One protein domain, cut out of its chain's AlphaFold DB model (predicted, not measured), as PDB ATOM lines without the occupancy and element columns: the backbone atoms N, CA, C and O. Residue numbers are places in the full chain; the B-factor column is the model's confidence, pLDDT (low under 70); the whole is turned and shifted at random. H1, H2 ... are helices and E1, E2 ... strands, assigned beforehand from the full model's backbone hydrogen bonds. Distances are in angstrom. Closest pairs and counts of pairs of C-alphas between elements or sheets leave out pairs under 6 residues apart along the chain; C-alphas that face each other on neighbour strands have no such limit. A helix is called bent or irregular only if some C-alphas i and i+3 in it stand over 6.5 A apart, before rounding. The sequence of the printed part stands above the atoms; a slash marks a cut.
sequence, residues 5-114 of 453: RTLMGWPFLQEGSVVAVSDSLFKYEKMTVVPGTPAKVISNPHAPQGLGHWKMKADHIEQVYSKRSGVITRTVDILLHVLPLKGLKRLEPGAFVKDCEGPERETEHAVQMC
ATOM      1  N   ARG A   5      45.654 125.624  88.137       89.75
ATOM      2  CA  ARG A   5      45.820 124.273  88.672       89.75
ATOM      3  C   ARG A   5      46.955 123.565  87.945       89.75
ATOM      4  O   ARG A   5      47.025 123.612  86.719       89.75
ATOM      5  N   THR A   6      47.789 122.872  88.704       92.94
ATOM      6  CA  THR A   6      48.848 122.006  88.188       92.94
ATOM      7  C   THR A   6      48.787 120.651  88.876       92.94
ATOM      8  O   THR A   6      48.214 120.510  89.956       92.94
ATOM      9  N   LEU A   7      49.383 119.649  88.243       93.06
ATOM     10  CA  LEU A   7      49.629 118.350  88.844       93.06
ATOM     11  C   LEU A   7      51.095 118.272  89.265       93.06
ATOM     12  O   LEU A   7      51.976 118.627  88.480       93.06
ATOM     13  N   MET A   8      51.359 117.813  90.481       92.94
ATOM     14  CA  MET A   8      52.700 117.692  91.058       92.94
ATOM     15  C   MET A   8      52.905 116.320  91.702       92.94
ATOM     16  O   MET A   8      51.954 115.565  91.881       92.94
ATOM     17  N   GLY A   9      54.151 115.986  92.043       88.44
ATOM     18  CA  GLY A   9      54.469 114.731  92.731       88.44
ATOM     19  C   GLY A   9      54.606 113.515  91.812       88.44
ATOM     20  O   GLY A   9      54.329 112.397  92.240       88.44
ATOM     21  N   TRP A  10      55.041 113.703  90.558       89.44
ATOM     22  CA  TRP A  10      55.324 112.586  89.648       89.44
ATOM     23  C   TRP A  10      56.186 111.512  90.347       89.44
ATOM     24  O   TRP A  10      57.134 111.883  91.046       89.44
ATOM     25  N   PRO A  11      55.884 110.206  90.199       87.31
ATOM     26  CA  PRO A  11      54.853 109.625  89.329       87.31
ATOM     27  C   PRO A  11      53.430 109.639  89.915       87.31
ATOM     28  O   PRO A  11      52.463 109.478  89.174       87.31
ATOM     29  N   PHE A  12      53.272 109.864  91.221       90.75
ATOM     30  CA  PHE A  12      51.973 109.884  91.899       90.75
ATOM     31  C   PHE A  12      51.371 111.288  91.879       90.75
ATOM     32  O   PHE A  12      51.390 112.011  92.873       90.75
ATOM     33  N   LEU A  13      50.849 111.664  90.714       91.06
ATOM     34  CA  LEU A  13      50.321 113.000  90.461       91.06
ATOM     35  C   LEU A  13      49.178 113.359  91.417       91.06
ATOM     36  O   LEU A  13      48.162 112.667  91.486       91.06
ATOM     37  N   GLN A  14      49.334 114.484  92.101       90.19
ATOM     38  CA  GLN A  14      48.317 115.125  92.928       90.19
ATOM     39  C   GLN A  14      47.979 116.485  92.331       90.19
ATOM     40  O   GLN A  14      48.825 117.110  91.701       90.19
ATOM     41  N   GLU A  15      46.736 116.936  92.483       91.94
ATOM     42  CA  GLU A  15      46.333 118.272  92.038       91.94
ATOM     43  C   GLU A  15      46.719 119.325  93.080       91.94
ATOM     44  O   GLU A  15      46.579 119.100  94.282       91.94
ATOM     45  N   GLY A  16      47.140 120.500  92.621       91.88
ATOM     46  CA  GLY A  16      47.424 121.656  93.464       91.88
ATOM     47  C   GLY A  16      47.258 122.974  92.715       91.88
ATOM     48  O   GLY A  16      47.113 123.000  91.491       91.88
ATOM     49  N   SER A  17      47.249 124.075  93.459       92.31
ATOM     50  CA  SER A  17      47.154 125.432  92.912       92.31
ATOM     51  C   SER A  17      48.506 126.125  92.985       92.31
ATOM     52  O   SER A  17      49.115 126.169  94.052       92.31
ATOM     53  N   VAL A  18      48.973 126.692  91.873       93.94
ATOM     54  CA  VAL A  18      50.253 127.416  91.839       93.94
ATOM     55  C   VAL A  18      50.067 128.799  92.457       93.94
ATOM     56  O   VAL A  18      49.322 129.620  91.919       93.94
ATOM     57  N   VAL A  19      50.755 129.077  93.562       92.94
ATOM     58  CA  VAL A  19      50.713 130.385  94.241       92.94
ATOM     59  C   VAL A  19      51.796 131.304  93.709       92.94
ATOM     60  O   VAL A  19      51.543 132.480  93.447       92.94
ATOM     61  N   ALA A  20      52.986 130.750  93.498       93.00
ATOM     62  CA  ALA A  20      54.142 131.496  93.045       93.00
ATOM     63  C   ALA A  20      55.026 130.654  92.127       93.00
ATOM     64  O   ALA A  20      54.988 129.422  92.128       93.00
ATOM     65  N   VAL A  21      55.856 131.340  91.355       95.12
ATOM     66  CA  VAL A  21      56.947 130.738  90.582       95.12
ATOM     67  C   VAL A  21      58.221 131.422  91.031       95.12
ATOM     68  O   VAL A  21      58.211 132.637  91.165       95.12
ATOM     69  N   SER A  22      59.309 130.704  91.276       94.56
ATOM     70  CA  SER A  22      60.584 131.344  91.591       94.56
ATOM     71  C   SER A  22      61.706 130.841  90.705       94.56
ATOM     72  O   SER A  22      61.835 129.640  90.461       94.56
ATOM     73  N   ASP A  23      62.524 131.783  90.258       93.94
ATOM     74  CA  ASP A  23      63.820 131.516  89.652       93.94
ATOM     75  C   ASP A  23      64.923 131.678  90.716       93.94
ATOM     76  O   ASP A  23      64.645 131.804  91.920       93.94
ATOM     77  N   SER A  24      66.178 131.650  90.271       92.44
ATOM     78  CA  SER A  24      67.349 131.765  91.138       92.44
ATOM     79  C   SER A  24      67.492 133.117  91.841       92.44
ATOM     80  O   SER A  24      68.195 133.179  92.846       92.44
ATOM     81  N   LEU A  25      66.838 134.178  91.362       92.38
ATOM     82  CA  LEU A  25      67.007 135.562  91.826       92.38
ATOM     83  C   LEU A  25      65.708 136.199  92.353       92.38
ATOM     84  O   LEU A  25      65.755 137.026  93.264       92.38
ATOM     85  N   PHE A  26      64.557 135.803  91.822       94.44
ATOM     86  CA  PHE A  26      63.246 136.404  92.013       94.44
ATOM     87  C   PHE A  26      62.166 135.347  92.288       94.44
ATOM     88  O   PHE A  26      62.156 134.238  91.750       94.44
ATOM     89  N   LYS A  27      61.184 135.737  93.100       93.31
ATOM     90  CA  LYS A  27      59.901 135.060  93.296       93.31
ATOM     91  C   LYS A  27      58.800 135.888  92.628       93.31
ATOM     92  O   LYS A  27      58.614 137.060  92.940       93.31
ATOM     93  N   TYR A  28      58.072 135.277  91.708       93.94
ATOM     94  CA  TYR A  28      56.946 135.852  90.986       93.94
ATOM     95  C   TYR A  28      55.631 135.469  91.661       93.94
ATOM     96  O   TYR A  28      55.282 134.288  91.736       93.94
ATOM     97  N   GLU A  29      54.877 136.473  92.095       90.88
ATOM     98  CA  GLU A  29      53.586 136.313  92.767       90.88
ATOM     99  C   GLU A  29      52.528 137.187  92.089       90.88
ATOM    100  O   GLU A  29      52.831 138.226  91.501       90.88
ATOM    101  N   LYS A  30      51.261 136.768  92.147       88.81
ATOM    102  CA  LYS A  30      50.142 137.612  91.714       88.81
ATOM    103  C   LYS A  30      49.647 138.423  92.902       88.81
ATOM    104  O   LYS A  30      49.163 137.846  93.869       88.81
ATOM    105  N   MET A  31      49.700 139.747  92.795       82.56
ATOM    106  CA  MET A  31      49.189 140.645  93.830       82.56
ATOM    107  C   MET A  31      48.302 141.728  93.214       82.56
ATOM    108  O   MET A  31      48.554 142.235  92.116       82.56
ATOM    109  N   THR A  32      47.235 142.084  93.921       78.75
ATOM    110  CA  THR A  32      46.393 143.237  93.593       78.75
ATOM    111  C   THR A  32      46.972 144.468  94.282       78.75
ATOM    112  O   THR A  32      46.842 144.612  95.494       78.75
ATOM    113  N   VAL A  33      47.632 145.340  93.517       72.06
ATOM    114  CA  VAL A  33      48.284 146.554  94.045       72.06
ATOM    115  C   VAL A  33      47.255 147.614  94.462       72.06
ATOM    116  O   VAL A  33      47.505 148.387  95.379       72.06
ATOM    117  N   VAL A  34      46.078 147.626  93.825       76.56
ATOM    118  CA  VAL A  34      44.971 148.543  94.138       76.56
ATOM    119  C   VAL A  34      43.651 147.761  94.202       76.56
ATOM    120  O   VAL A  34      43.391 146.961  93.292       76.56
ATOM    121  N   PRO A  35      42.793 147.983  95.220       70.94
ATOM    122  CA  PRO A  35      41.469 147.364  95.289       70.94
ATOM    123  C   PRO A  35      40.659 147.659  94.015       70.94
ATOM    124  O   PRO A  35      40.456 148.817  93.664       70.94
ATOM    125  N   GLY A  36      40.220 146.617  93.302       75.12
ATOM    126  CA  GLY A  36      39.424 146.738  92.070       75.12
ATOM    127  C   GLY A  36      40.207 146.670  90.750       75.12
ATOM    128  O   GLY A  36      39.589 146.659  89.689       75.12
ATOM    129  N   THR A  37      41.540 146.568  90.786       77.56
ATOM    130  CA  THR A  37      42.361 146.330  89.580       77.56
ATOM    131  C   THR A  37      42.700 144.845  89.402       77.56
ATOM    132  O   THR A  37      42.791 144.114  90.394       77.56
ATOM    133  N   PRO A  38      42.880 144.358  88.156       79.81
ATOM    134  CA  PRO A  38      43.254 142.968  87.914       79.81
ATOM    135  C   PRO A  38      44.614 142.651  88.549       79.81
ATOM    136  O   PRO A  38      45.537 143.464  88.510       79.81
ATOM    137  N   ALA A  39      44.744 141.451  89.123       82.50
ATOM    138  CA  ALA A  39      45.980 141.006  89.757       82.50
ATOM    139  C   ALA A  39      47.143 141.020  88.751       82.50
ATOM    140  O   ALA A  39      47.085 140.355  87.711       82.50
ATOM    141  N   LYS A  40      48.209 141.758  89.076       86.44
ATOM    142  CA  LYS A  40      49.422 141.843  88.256       86.44
ATOM    143  C   LYS A  40      50.485 140.918  88.838       86.44
ATOM    144  O   LYS A  40      50.558 140.726  90.050       86.44
ATOM    145  N   VAL A  41      51.297 140.327  87.965       90.00
ATOM    146  CA  VAL A  41      52.470 139.557  88.390       90.00
ATOM    147  C   VAL A  41      53.548 140.539  88.838       90.00
ATOM    148  O   VAL A  41      53.926 141.430  88.074       90.00
ATOM    149  N   ILE A  42      54.007 140.383  90.073       90.06
ATOM    150  CA  ILE A  42      55.083 141.164  90.679       90.06
ATOM    151  C   ILE A  42      56.286 140.244  90.856       90.06
ATOM    152  O   ILE A  42      56.143 139.101  91.286       90.06
ATOM    153  N   SER A  43      57.464 140.746  90.500       92.38
ATOM    154  CA  SER A  43      58.750 140.096  90.742       92.38
ATOM    155  C   SER A  43      59.347 140.615  92.048       92.38
ATOM    156  O   SER A  43      59.760 141.775  92.122       92.38
ATOM    157  N   ASN A  44      59.410 139.759  93.060       91.69
ATOM    158  CA  ASN A  44      60.023 140.058  94.348       91.69
ATOM    159  C   ASN A  44      61.433 139.452  94.379       91.69
ATOM    160  O   ASN A  44      61.552 138.235  94.238       91.69
ATOM    161  N   PRO A  45      62.510 140.242  94.531       93.75
ATOM    162  CA  PRO A  45      63.853 139.683  94.655       93.75
ATOM    163  C   PRO A  45      63.968 138.837  95.927       93.75
ATOM    164  O   PRO A  45      63.403 139.186  96.968       93.75
ATOM    165  N   HIS A  46      64.711 137.732  95.859       90.94
ATOM    166  CA  HIS A  46      64.998 136.927  97.045       90.94
ATOM    167  C   HIS A  46      65.832 137.730  98.044       90.94
ATOM    168  O   HIS A  46      66.708 138.514  97.675       90.94
ATOM    169  N   ALA A  47      65.608 137.484  99.335       90.75
ATOM    170  CA  ALA A  47      66.521 137.964 100.363       90.75
ATOM    171  C   ALA A  47      67.933 137.375 100.133       90.75
ATOM    172  O   ALA A  47      68.041 136.265  99.603       90.75
ATOM    173  N   PRO A  48      69.016 138.029 100.592       86.94
ATOM    174  CA  PRO A  48      70.386 137.551 100.367       86.94
ATOM    175  C   PRO A  48      70.623 136.095 100.814       86.94
ATOM    176  O   PRO A  48      71.301 135.334 100.134       86.94
ATOM    177  N   GLN A  49      70.005 135.680 101.926       86.44
ATOM    178  CA  GLN A  49      70.040 134.291 102.411       86.44
ATOM    179  C   GLN A  49      69.096 133.356 101.627       86.44
ATOM    180  O   GLN A  49      69.341 132.155 101.518       86.44
ATOM    181  N   GLY A  50      68.029 133.907 101.042       86.00
ATOM    182  CA  GLY A  50      67.034 133.180 100.255       86.00
ATOM    183  C   GLY A  50      67.591 132.589  98.960       86.00
ATOM    184  O   GLY A  50      67.153 131.512  98.566       86.00
ATOM    185  N   LEU A  51      68.608 133.219  98.358       89.44
ATOM    186  CA  LEU A  51      69.306 132.696  97.174       89.44
ATOM    187  C   LEU A  51      69.928 131.316  97.447       89.44
ATOM    188  O   LEU A  51      69.757 130.376  96.668       89.44
ATOM    189  N   GLY A  52      70.600 131.173  98.596       91.69
ATOM    190  CA  GLY A  52      71.185 129.904  99.032       91.69
ATOM    191  C   GLY A  52      70.119 128.847  99.323       91.69
ATOM    192  O   GLY A  52      70.237 127.712  98.866       91.69
ATOM    193  N   HIS A  53      69.039 129.225 100.016       91.94
ATOM    194  CA  HIS A  53      67.925 128.314 100.298       91.94
ATOM    195  C   HIS A  53      67.229 127.825  99.025       91.94
ATOM    196  O   HIS A  53      66.896 126.644  98.929       91.94
ATOM    197  N   TRP A  54      67.028 128.704  98.041       94.56
ATOM    198  CA  TRP A  54      66.447 128.327  96.756       94.56
ATOM    199  C   TRP A  54      67.331 127.306  96.033       94.56
ATOM    200  O   TRP A  54      66.839 126.256  95.617       94.56
ATOM    201  N   LYS A  55      68.647 127.556  95.973       94.19
ATOM    202  CA  LYS A  55      69.611 126.643  95.345       94.19
ATOM    203  C   LYS A  55      69.628 125.275  96.033       94.19
ATOM    204  O   LYS A  55      69.532 124.255  95.360       94.19
ATOM    205  N   MET A  56      69.664 125.253  97.368       94.25
ATOM    206  CA  MET A  56      69.606 124.010  98.148       94.25
ATOM    207  C   MET A  56      68.322 123.215  97.877       94.25
ATOM    208  O   MET A  56      68.381 121.994  97.753       94.25
ATOM    209  N   LYS A  57      67.168 123.885  97.761       93.94
ATOM    210  CA  LYS A  57      65.886 123.238  97.438       93.94
ATOM    211  C   LYS A  57      65.878 122.654  96.027       93.94
ATOM    212  O   LYS A  57      65.462 121.510  95.852       93.94
ATOM    213  N   ALA A  58      66.367 123.407  95.042       94.94
ATOM    214  CA  ALA A  58      66.495 122.948  93.662       94.94
ATOM    215  C   ALA A  58      67.373 121.683  93.568       94.94
ATOM    216  O   ALA A  58      66.932 120.664  93.029       94.94
ATOM    217  N   ASP A  59      68.555 121.712  94.190       94.75
ATOM    218  CA  ASP A  59      69.490 120.581  94.209       94.75
ATOM    219  C   ASP A  59      68.918 119.386  95.000       94.75
ATOM    220  O   ASP A  59      69.119 118.228  94.630       94.75
ATOM    221  N   HIS A  60      68.162 119.638  96.077       94.12
ATOM    222  CA  HIS A  60      67.491 118.583  96.838       94.12
ATOM    223  C   HIS A  60      66.445 117.844  95.995       94.12
ATOM    224  O   HIS A  60      66.417 116.613  96.003       94.12
ATOM    225  N   ILE A  61      65.613 118.572  95.243       93.56
ATOM    226  CA  ILE A  61      64.601 117.975  94.362       93.56
ATOM    227  C   ILE A  61      65.274 117.094  93.301       93.56
ATOM    228  O   ILE A  61      64.858 115.948  93.111       93.56
ATOM    229  N   GLU A  62      66.345 117.581  92.668       93.62
ATOM    230  CA  GLU A  62      67.127 116.802  91.700       93.62
ATOM    231  C   GLU A  62      67.690 115.517  92.330       93.62
ATOM    232  O   GLU A  62      67.533 114.422  91.781       93.62
ATOM    233  N   GLN A  63      68.281 115.616  93.524       93.12
ATOM    234  CA  GLN A  63      68.828 114.455  94.228       93.12
ATOM    235  C   GLN A  63      67.758 113.433  94.611       93.12
ATOM    236  O   GLN A  63      68.010 112.231  94.507       93.12
ATOM    237  N   VAL A  64      66.579 113.878  95.056       92.44
ATOM    238  CA  VAL A  64      65.468 112.979  95.396       92.44
ATOM    239  C   VAL A  64      65.022 112.211  94.155       92.44
ATOM    240  O   VAL A  64      64.929 110.983  94.209       92.44
ATOM    241  N   TYR A  65      64.814 112.893  93.029       92.25
ATOM    242  CA  TYR A  65      64.404 112.235  91.788       92.25
ATOM    243  C   TYR A  65      65.486 111.314  91.213       92.25
ATOM    244  O   TYR A  65      65.168 110.202  90.787       92.25
ATOM    245  N   SER A  66      66.755 111.711  91.288       93.12
ATOM    246  CA  SER A  66      67.881 110.895  90.831       93.12
ATOM    247  C   SER A  66      68.070 109.643  91.695       93.12
ATOM    248  O   SER A  66      68.041 108.525  91.180       93.12
ATOM    249  N   LYS A  67      68.198 109.801  93.021       93.75
ATOM    250  CA  LYS A  67      68.542 108.698  93.936       93.75
ATOM    251  C   LYS A  67      67.362 107.791  94.265       93.75
ATOM    252  O   LYS A  67      67.548 106.585  94.395       93.75
ATOM    253  N   ARG A  68      66.166 108.354  94.461       91.12
ATOM    254  CA  ARG A  68      64.990 107.589  94.911       91.12
ATOM    255  C   ARG A  68      64.150 107.076  93.750       91.12
ATOM    256  O   ARG A  68      63.594 105.988  93.852       91.12
ATOM    257  N   SER A  69      64.031 107.862  92.681       87.88
ATOM    258  CA  SER A  69      63.144 107.560  91.551       87.88
ATOM    259  C   SER A  69      63.884 107.156  90.275       87.88
ATOM    260  O   SER A  69      63.228 106.742  89.325       87.88
ATOM    261  N   GLY A  70      65.218 107.250  90.237       89.88
ATOM    262  CA  GLY A  70      66.018 106.881  89.067       89.88
ATOM    263  C   GLY A  70      65.800 107.792  87.854       89.88
ATOM    264  O   GLY A  70      66.009 107.356  86.725       89.88
ATOM    265  N   VAL A  71      65.353 109.035  88.064       91.62
ATOM    266  CA  VAL A  71      65.046 109.988  86.987       91.62
ATOM    267  C   VAL A  71      66.076 111.104  86.946       91.62
ATOM    268  O   VAL A  71      66.364 111.744  87.954       91.62
ATOM    269  N   ILE A  72      66.599 111.372  85.750       91.12
ATOM    270  CA  ILE A  72      67.545 112.460  85.503       91.12
ATOM    271  C   ILE A  72      66.747 113.695  85.074       91.12
ATOM    272  O   ILE A  72      66.356 113.821  83.914       91.12
ATOM    273  N   THR A  73      66.491 114.606  86.014       85.88
ATOM    274  CA  THR A  73      65.686 115.822  85.778       85.88
ATOM    275  C   THR A  73      66.472 116.979  85.167       85.88
ATOM    276  O   THR A  73      65.858 117.984  84.810       85.88
ATOM    277  N   ARG A  74      67.800 116.825  85.037       88.62
ATOM    278  CA  ARG A  74      68.768 117.903  84.761       88.62
ATOM    279  C   ARG A  74      68.704 118.997  85.839       88.62
ATOM    280  O   ARG A  74      67.985 118.851  86.829       88.62
ATOM    281  N   THR A  75      69.455 120.076  85.631       89.50
ATOM    282  CA  THR A  75      69.451 121.241  86.518       89.50
ATOM    283  C   THR A  75      68.053 121.849  86.602       89.50
ATOM    284  O   THR A  75      67.332 121.959  85.607       89.50
ATOM    285  N   VAL A  76      67.648 122.219  87.814       93.19
ATOM    286  CA  VAL A  76      66.349 122.841  88.077       93.19
ATOM    287  C   VAL A  76      66.529 124.356  88.121       93.19
ATOM    288  O   VAL A  76      67.034 124.894  89.103       93.19
ATOM    289  N   ASP A  77      66.096 125.041  87.061       93.31
ATOM    290  CA  ASP A  77      66.221 126.505  86.949       93.31
ATOM    291  C   ASP A  77      64.996 127.255  87.492       93.31
ATOM    292  O   ASP A  77      65.083 128.428  87.851       93.31
ATOM    293  N   ILE A  78      63.840 126.584  87.549       94.81
ATOM    294  CA  ILE A  78      62.565 127.183  87.953       94.81
ATOM    295  C   ILE A  78      61.835 126.251  88.924       94.81
ATOM    296  O   ILE A  78      61.625 125.065  88.640       94.81
ATOM    297  N   LEU A  79      61.391 126.817  90.046       95.06
ATOM    298  CA  LEU A  79      60.559 126.151  91.045       95.06
ATOM    299  C   LEU A  79      59.133 126.707  91.023       95.06
ATOM    300  O   LEU A  79      58.909 127.916  90.974       95.06
ATOM    301  N   LEU A  80      58.159 125.807  91.085       95.12
ATOM    302  CA  LEU A  80      56.760 126.116  91.340       95.12
ATOM    303  C   LEU A  80      56.495 125.974  92.828       95.12
ATOM    304  O   LEU A  80      56.785 124.927  93.406       95.12
ATOM    305  N   HIS A  81      55.879 126.994  93.412       94.19
ATOM    306  CA  HIS A  81      55.339 126.909  94.756       94.19
ATOM    307  C   HIS A  81      53.846 126.625  94.665       94.19
ATOM    308  O   HIS A  81      53.074 127.400  94.081       94.19
ATOM    309  N   VAL A  82      53.456 125.459  95.166       94.06
ATOM    310  CA  VAL A  82      52.135 124.880  94.948       94.06
ATOM    311  C   VAL A  82      51.473 124.614  96.290       94.06
ATOM    312  O   VAL A  82      52.085 124.067  97.201       94.06
ATOM    313  N   LEU A  83      50.194 124.965  96.394       93.62
ATOM    314  CA  LEU A  83      49.345 124.532  97.494       93.62
ATOM    315  C   LEU A  83      48.643 123.234  97.106       93.62
ATOM    316  O   LEU A  83      47.849 123.241  96.153       93.62
ATOM    317  N   PRO A  84      48.916 122.122  97.808       91.94
ATOM    318  CA  PRO A  84      48.264 120.863  97.510       91.94
ATOM    319  C   PRO A  84      46.755 120.943  97.736       91.94
ATOM    320  O   PRO A  84      46.258 121.661  98.609       91.94
ATOM    321  N   LEU A  85      46.006 120.219  96.904       89.81
ATOM    322  CA  LEU A  85      44.566 120.092  97.060       89.81
ATOM    323  C   LEU A  85      44.268 119.193  98.265       89.81
ATOM    324  O   LEU A  85      44.585 118.004  98.250       89.81
ATOM    325  N   LYS A  86      43.602 119.746  99.279       85.12
ATOM    326  CA  LYS A  86      43.153 118.991 100.453       85.12
ATOM    327  C   LYS A  86      41.893 118.181 100.142       85.12
ATOM    328  O   LYS A  86      41.731 117.064 100.628       85.12
ATOM    329  N   GLY A  87      40.989 118.751  99.345       83.94
ATOM    330  CA  GLY A  87      39.728 118.118  98.965       83.94
ATOM    331  C   GLY A  87      38.726 119.104  98.376       83.94
ATOM    332  O   GLY A  87      39.102 120.087  97.743       83.94
ATOM    333  N   LEU A  88      37.436 118.836  98.578       83.75
ATOM    334  CA  LEU A  88      36.349 119.743  98.214       83.75
ATOM    335  C   LEU A  88      35.787 120.399  99.477       83.75
ATOM    336  O   LEU A  88      35.506 119.716 100.458       83.75
ATOM    337  N   LYS A  89      35.570 121.709  99.442       82.06
ATOM    338  CA  LYS A  89      34.838 122.459 100.458       82.06
ATOM    339  C   LYS A  89      33.472 122.830  99.913       82.06
ATOM    340  O   LYS A  89      33.328 123.321  98.794       82.06
ATOM    341  N   ARG A  90      32.449 122.593 100.726       75.81
ATOM    342  CA  ARG A  90      31.086 123.010 100.413       75.81
ATOM    343  C   ARG A  90      30.908 124.474 100.798       75.81
ATOM    344  O   ARG A  90      31.158 124.848 101.942       75.81
ATOM    345  N   LEU A  91      30.486 125.287  99.841       79.50
ATOM    346  CA  LEU A  91      30.101 126.676 100.062       79.50
ATOM    347  C   LEU A  91      28.661 126.756 100.589       79.50
ATOM    348  O   LEU A  91      27.864 125.834 100.404       79.50
ATOM    349  N   GLU A  92      28.306 127.892 101.188       69.50
ATOM    350  CA  GLU A  92      26.954 128.181 101.698       69.50
ATOM    351  C   GLU A  92      25.808 127.924 100.695       69.50
ATOM    352  O   GLU A  92      24.776 127.389 101.109       69.50
ATOM    353  N   PRO A  93      25.955 128.211  99.382       73.88
ATOM    354  CA  PRO A  93      24.917 127.919  98.393       73.88
ATOM    355  C   PRO A  93      24.664 126.417  98.198       73.88
ATOM    356  O   PRO A  93      23.610 126.038  97.686       73.88
ATOM    357  N   GLY A  94      25.614 125.565  98.602       71.31
ATOM    358  CA  GLY A  94      25.598 124.115  98.402       71.31
ATOM    359  C   GLY A  94      26.560 123.612  97.320       71.31
ATOM    360  O   GLY A  94      26.633 122.405  97.115       71.31
ATOM    361  N   ALA A  95      27.301 124.505  96.656       82.44
ATOM    362  CA  ALA A  95      28.309 124.145  95.657       82.44
ATOM    363  C   ALA A  95      29.558 123.537  96.314       82.44
ATOM    364  O   ALA A  95      29.979 123.979  97.385       82.44
ATOM    365  N   PHE A  96      30.165 122.551  95.662       82.62
ATOM    366  CA  PHE A  96      31.443 121.959  96.047       82.62
ATOM    367  C   PHE A  96      32.564 122.571  95.214       82.62
ATOM    368  O   PHE A  96      32.633 122.352  94.004       82.62
ATOM    369  N   VAL A  97      33.451 123.302  95.884       85.94
ATOM    370  CA  VAL A  97      34.614 123.968  95.286       85.94
ATOM    371  C   VAL A  97      35.887 123.351  95.846       85.94
ATOM    372  O   VAL A  97      35.908 122.900  96.990       85.94
ATOM    373  N   LYS A  98      36.952 123.295  95.048       86.25
ATOM    374  CA  LYS A  98      38.248 122.780  95.501       86.25
ATOM    375  C   LYS A  98      38.818 123.600  96.659       86.25
ATOM    376  O   LYS A  98      38.900 124.821  96.578       86.25
ATOM    377  N   ASP A  99      39.234 122.900  97.708       85.81
ATOM    378  CA  ASP A  99      39.859 123.453  98.907       85.81
ATOM    379  C   ASP A  99      41.350 123.118  98.897       85.81
ATOM    380  O   ASP A  99      41.747 121.950  98.973       85.81
ATOM    381  N   CYS A 100      42.175 124.149  98.756       82.56
ATOM    382  CA  CYS A 100      43.625 124.029  98.832       82.56
ATOM    383  C   CYS A 100      44.090 124.193 100.280       82.56
ATOM    384  O   CYS A 100      43.421 124.828 101.096       82.56
ATOM    385  N   GLU A 101      45.241 123.612 100.602       83.50
ATOM    386  CA  GLU A 101      45.851 123.821 101.912       83.50
ATOM    387  C   GLU A 101      46.218 125.296 102.142       83.50
ATOM    388  O   GLU A 101      46.328 126.087 101.205       83.50
ATOM    389  N   GLY A 102      46.356 125.681 103.413       81.56
ATOM    390  CA  GLY A 102      46.763 127.036 103.779       81.56
ATOM    391  C   GLY A 102      48.211 127.336 103.368       81.56
ATOM    392  O   GLY A 102      48.981 126.405 103.127       81.56
ATOM    393  N   PRO A 103      48.612 128.621 103.357       81.81
ATOM    394  CA  PRO A 103      49.947 129.053 102.927       81.81
ATOM    395  C   PRO A 103      51.092 128.398 103.716       81.81
ATOM    396  O   PRO A 103      52.195 128.275 103.206       81.81
ATOM    397  N   GLU A 104      50.837 127.918 104.935       83.88
ATOM    398  CA  GLU A 104      51.839 127.224 105.756       83.88
ATOM    399  C   GLU A 104      52.265 125.854 105.207       83.88
ATOM    400  O   GLU A 104      53.308 125.336 105.600       83.88
ATOM    401  N   ARG A 105      51.466 125.246 104.320       86.50
ATOM    402  CA  ARG A 105      51.758 123.937 103.711       86.50
ATOM    403  C   ARG A 105      52.091 124.053 102.220       86.50
ATOM    404  O   ARG A 105      51.824 123.137 101.447       86.50
ATOM    405  N   GLU A 106      52.665 125.187 101.824       90.50
ATOM    406  CA  GLU A 106      53.237 125.406 100.492       90.50
ATOM    407  C   GLU A 106      54.368 124.398 100.226       90.50
ATOM    408  O   GLU A 106      55.270 124.224 101.048       90.50
ATOM    409  N   THR A 107      54.303 123.703  99.088       92.06
ATOM    410  CA  THR A 107      55.329 122.743  98.661       92.06
ATOM    411  C   THR A 107      55.996 123.198  97.370       92.06
ATOM    412  O   THR A 107      55.344 123.718  96.461       92.06
ATOM    413  N   GLU A 108      57.309 122.980  97.263       93.38
ATOM    414  CA  GLU A 108      58.073 123.338  96.068       93.38
ATOM    415  C   GLU A 108      58.273 122.143  95.137       93.38
ATOM    416  O   GLU A 108      58.635 121.043  95.560       93.38
ATOM    417  N   HIS A 109      58.091 122.374  93.839       94.56
ATOM    418  CA  HIS A 109      58.300 121.365  92.807       94.56
ATOM    419  C   HIS A 109      59.015 121.959  91.593       94.56
ATOM    420  O   HIS A 109      58.780 123.104  91.217       94.56
ATOM    421  N   ALA A 110      59.881 121.176  90.949       94.44
ATOM    422  CA  ALA A 110      60.516 121.582  89.698       94.44
ATOM    423  C   ALA A 110      59.473 121.692  88.577       94.44
ATOM    424  O   ALA A 110      58.645 120.790  88.421       94.44
ATOM    425  N   VAL A 111      59.548 122.749  87.758       93.31
ATOM    426  CA  VAL A 111      58.602 122.965  86.643       93.31
ATOM    427  C   VAL A 111      58.540 121.754  85.713       93.31
ATOM    428  O   VAL A 111      57.442 121.335  85.349       93.31
ATOM    429  N   GLN A 112      59.684 121.144  85.377       91.75
ATOM    430  CA  GLN A 112      59.721 119.968  84.497       91.75
ATOM    431  C   GLN A 112      59.042 118.713  85.075       91.75
ATOM    432  O   GLN A 112      58.725 117.798  84.320       91.75
ATOM    433  N   MET A 113      58.803 118.662  86.390       91.38
ATOM    434  CA  MET A 113      58.139 117.534  87.060       91.38
ATOM    435  C   MET A 113      56.645 117.779  87.305       91.38
ATOM    436  O   MET A 113      55.961 116.925  87.876       91.38
ATOM    437  N   CYS A 114      56.134 118.931  86.873       92.25
ATOM    438  CA  CYS A 114      54.734 119.300  86.986       92.25
ATOM    439  C   CYS A 114      54.022 119.181  85.639       92.25
ATOM    440  O   CYS A 114      54.568 119.519  84.589       92.25
TER     441      CYS A 114
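This is residues 5 to 114 of the 453 residues of the protein "Predicted protein" of Laccaria bicolor (strain S238N-H82 / ATCC MYA-4686) (UniProt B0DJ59). One strongly twisted, branched sheet opens like a fork, with the bent strands E2 and E5 side by side in its middle and the hairpins E3-E4 and E5-E6 as two arms reaching away from H1. The single long helix H1 runs past the opposite end of the sheet, mostly by the short strand E7, and only grazes it. The 110 printed residues hold, in order, E1 E2 E3 E4 H1 E5 E6 E7, a mixed class with antiparallel strand pairs. The whole is only just loose, close to compact, with a radius of gyration of the C-alphas of 16.0 A and spans of 48 by 34 by 20 A.

Look first at E2, residues 14 to 22, and E5, residues 79 to 90, antiparallel, with N 17 and O 83 2.9 A apart. E2 bends by 76 degrees at residue 19; on its other side are E1, residues 5 to 8, with N 6 to O 16 at 2.9 A, and E3, residues 26 to 31, with N 28 to O 21 at 2.7 A. E4, residues 40 to 45, pairs with E3 through N 27 and O 44, 2.8 A, completing the meander E1 E2 E3 E4, each strand the antiparallel neighbour of the one before. E5 bends by 56 degrees at residue 87; it pairs with E6, residues 96 to 100, at N 89 and O 97, 2.7 A, and with E7, residues 107 to 110, at N 80 and O 109, 2.8 A. H1, residues 48 to 69, grazes the sheet with residues 50 to 62; its closest C-alphas to E7 are Ile 61 and Ala 110, 7.2 A. In H1, 17 of 18 O i to N i+4 pairs are within hydrogen-bond range.

Find C-alpha 5 at (45.820, 124.273, 88.672), where E1 begins. H1 starts at (70.386, 137.551, 100.367) and measures 32.1 A; E5 measures 31.1 A and E2 20.4 A. E7 ends at (60.516, 121.582, 89.698).

The farthest C-alphas, Gly 36 and Gly 70, are 48.0 A apart. The printed part has no cut, and no link is long. Residue 92 alone is under pLDDT 70.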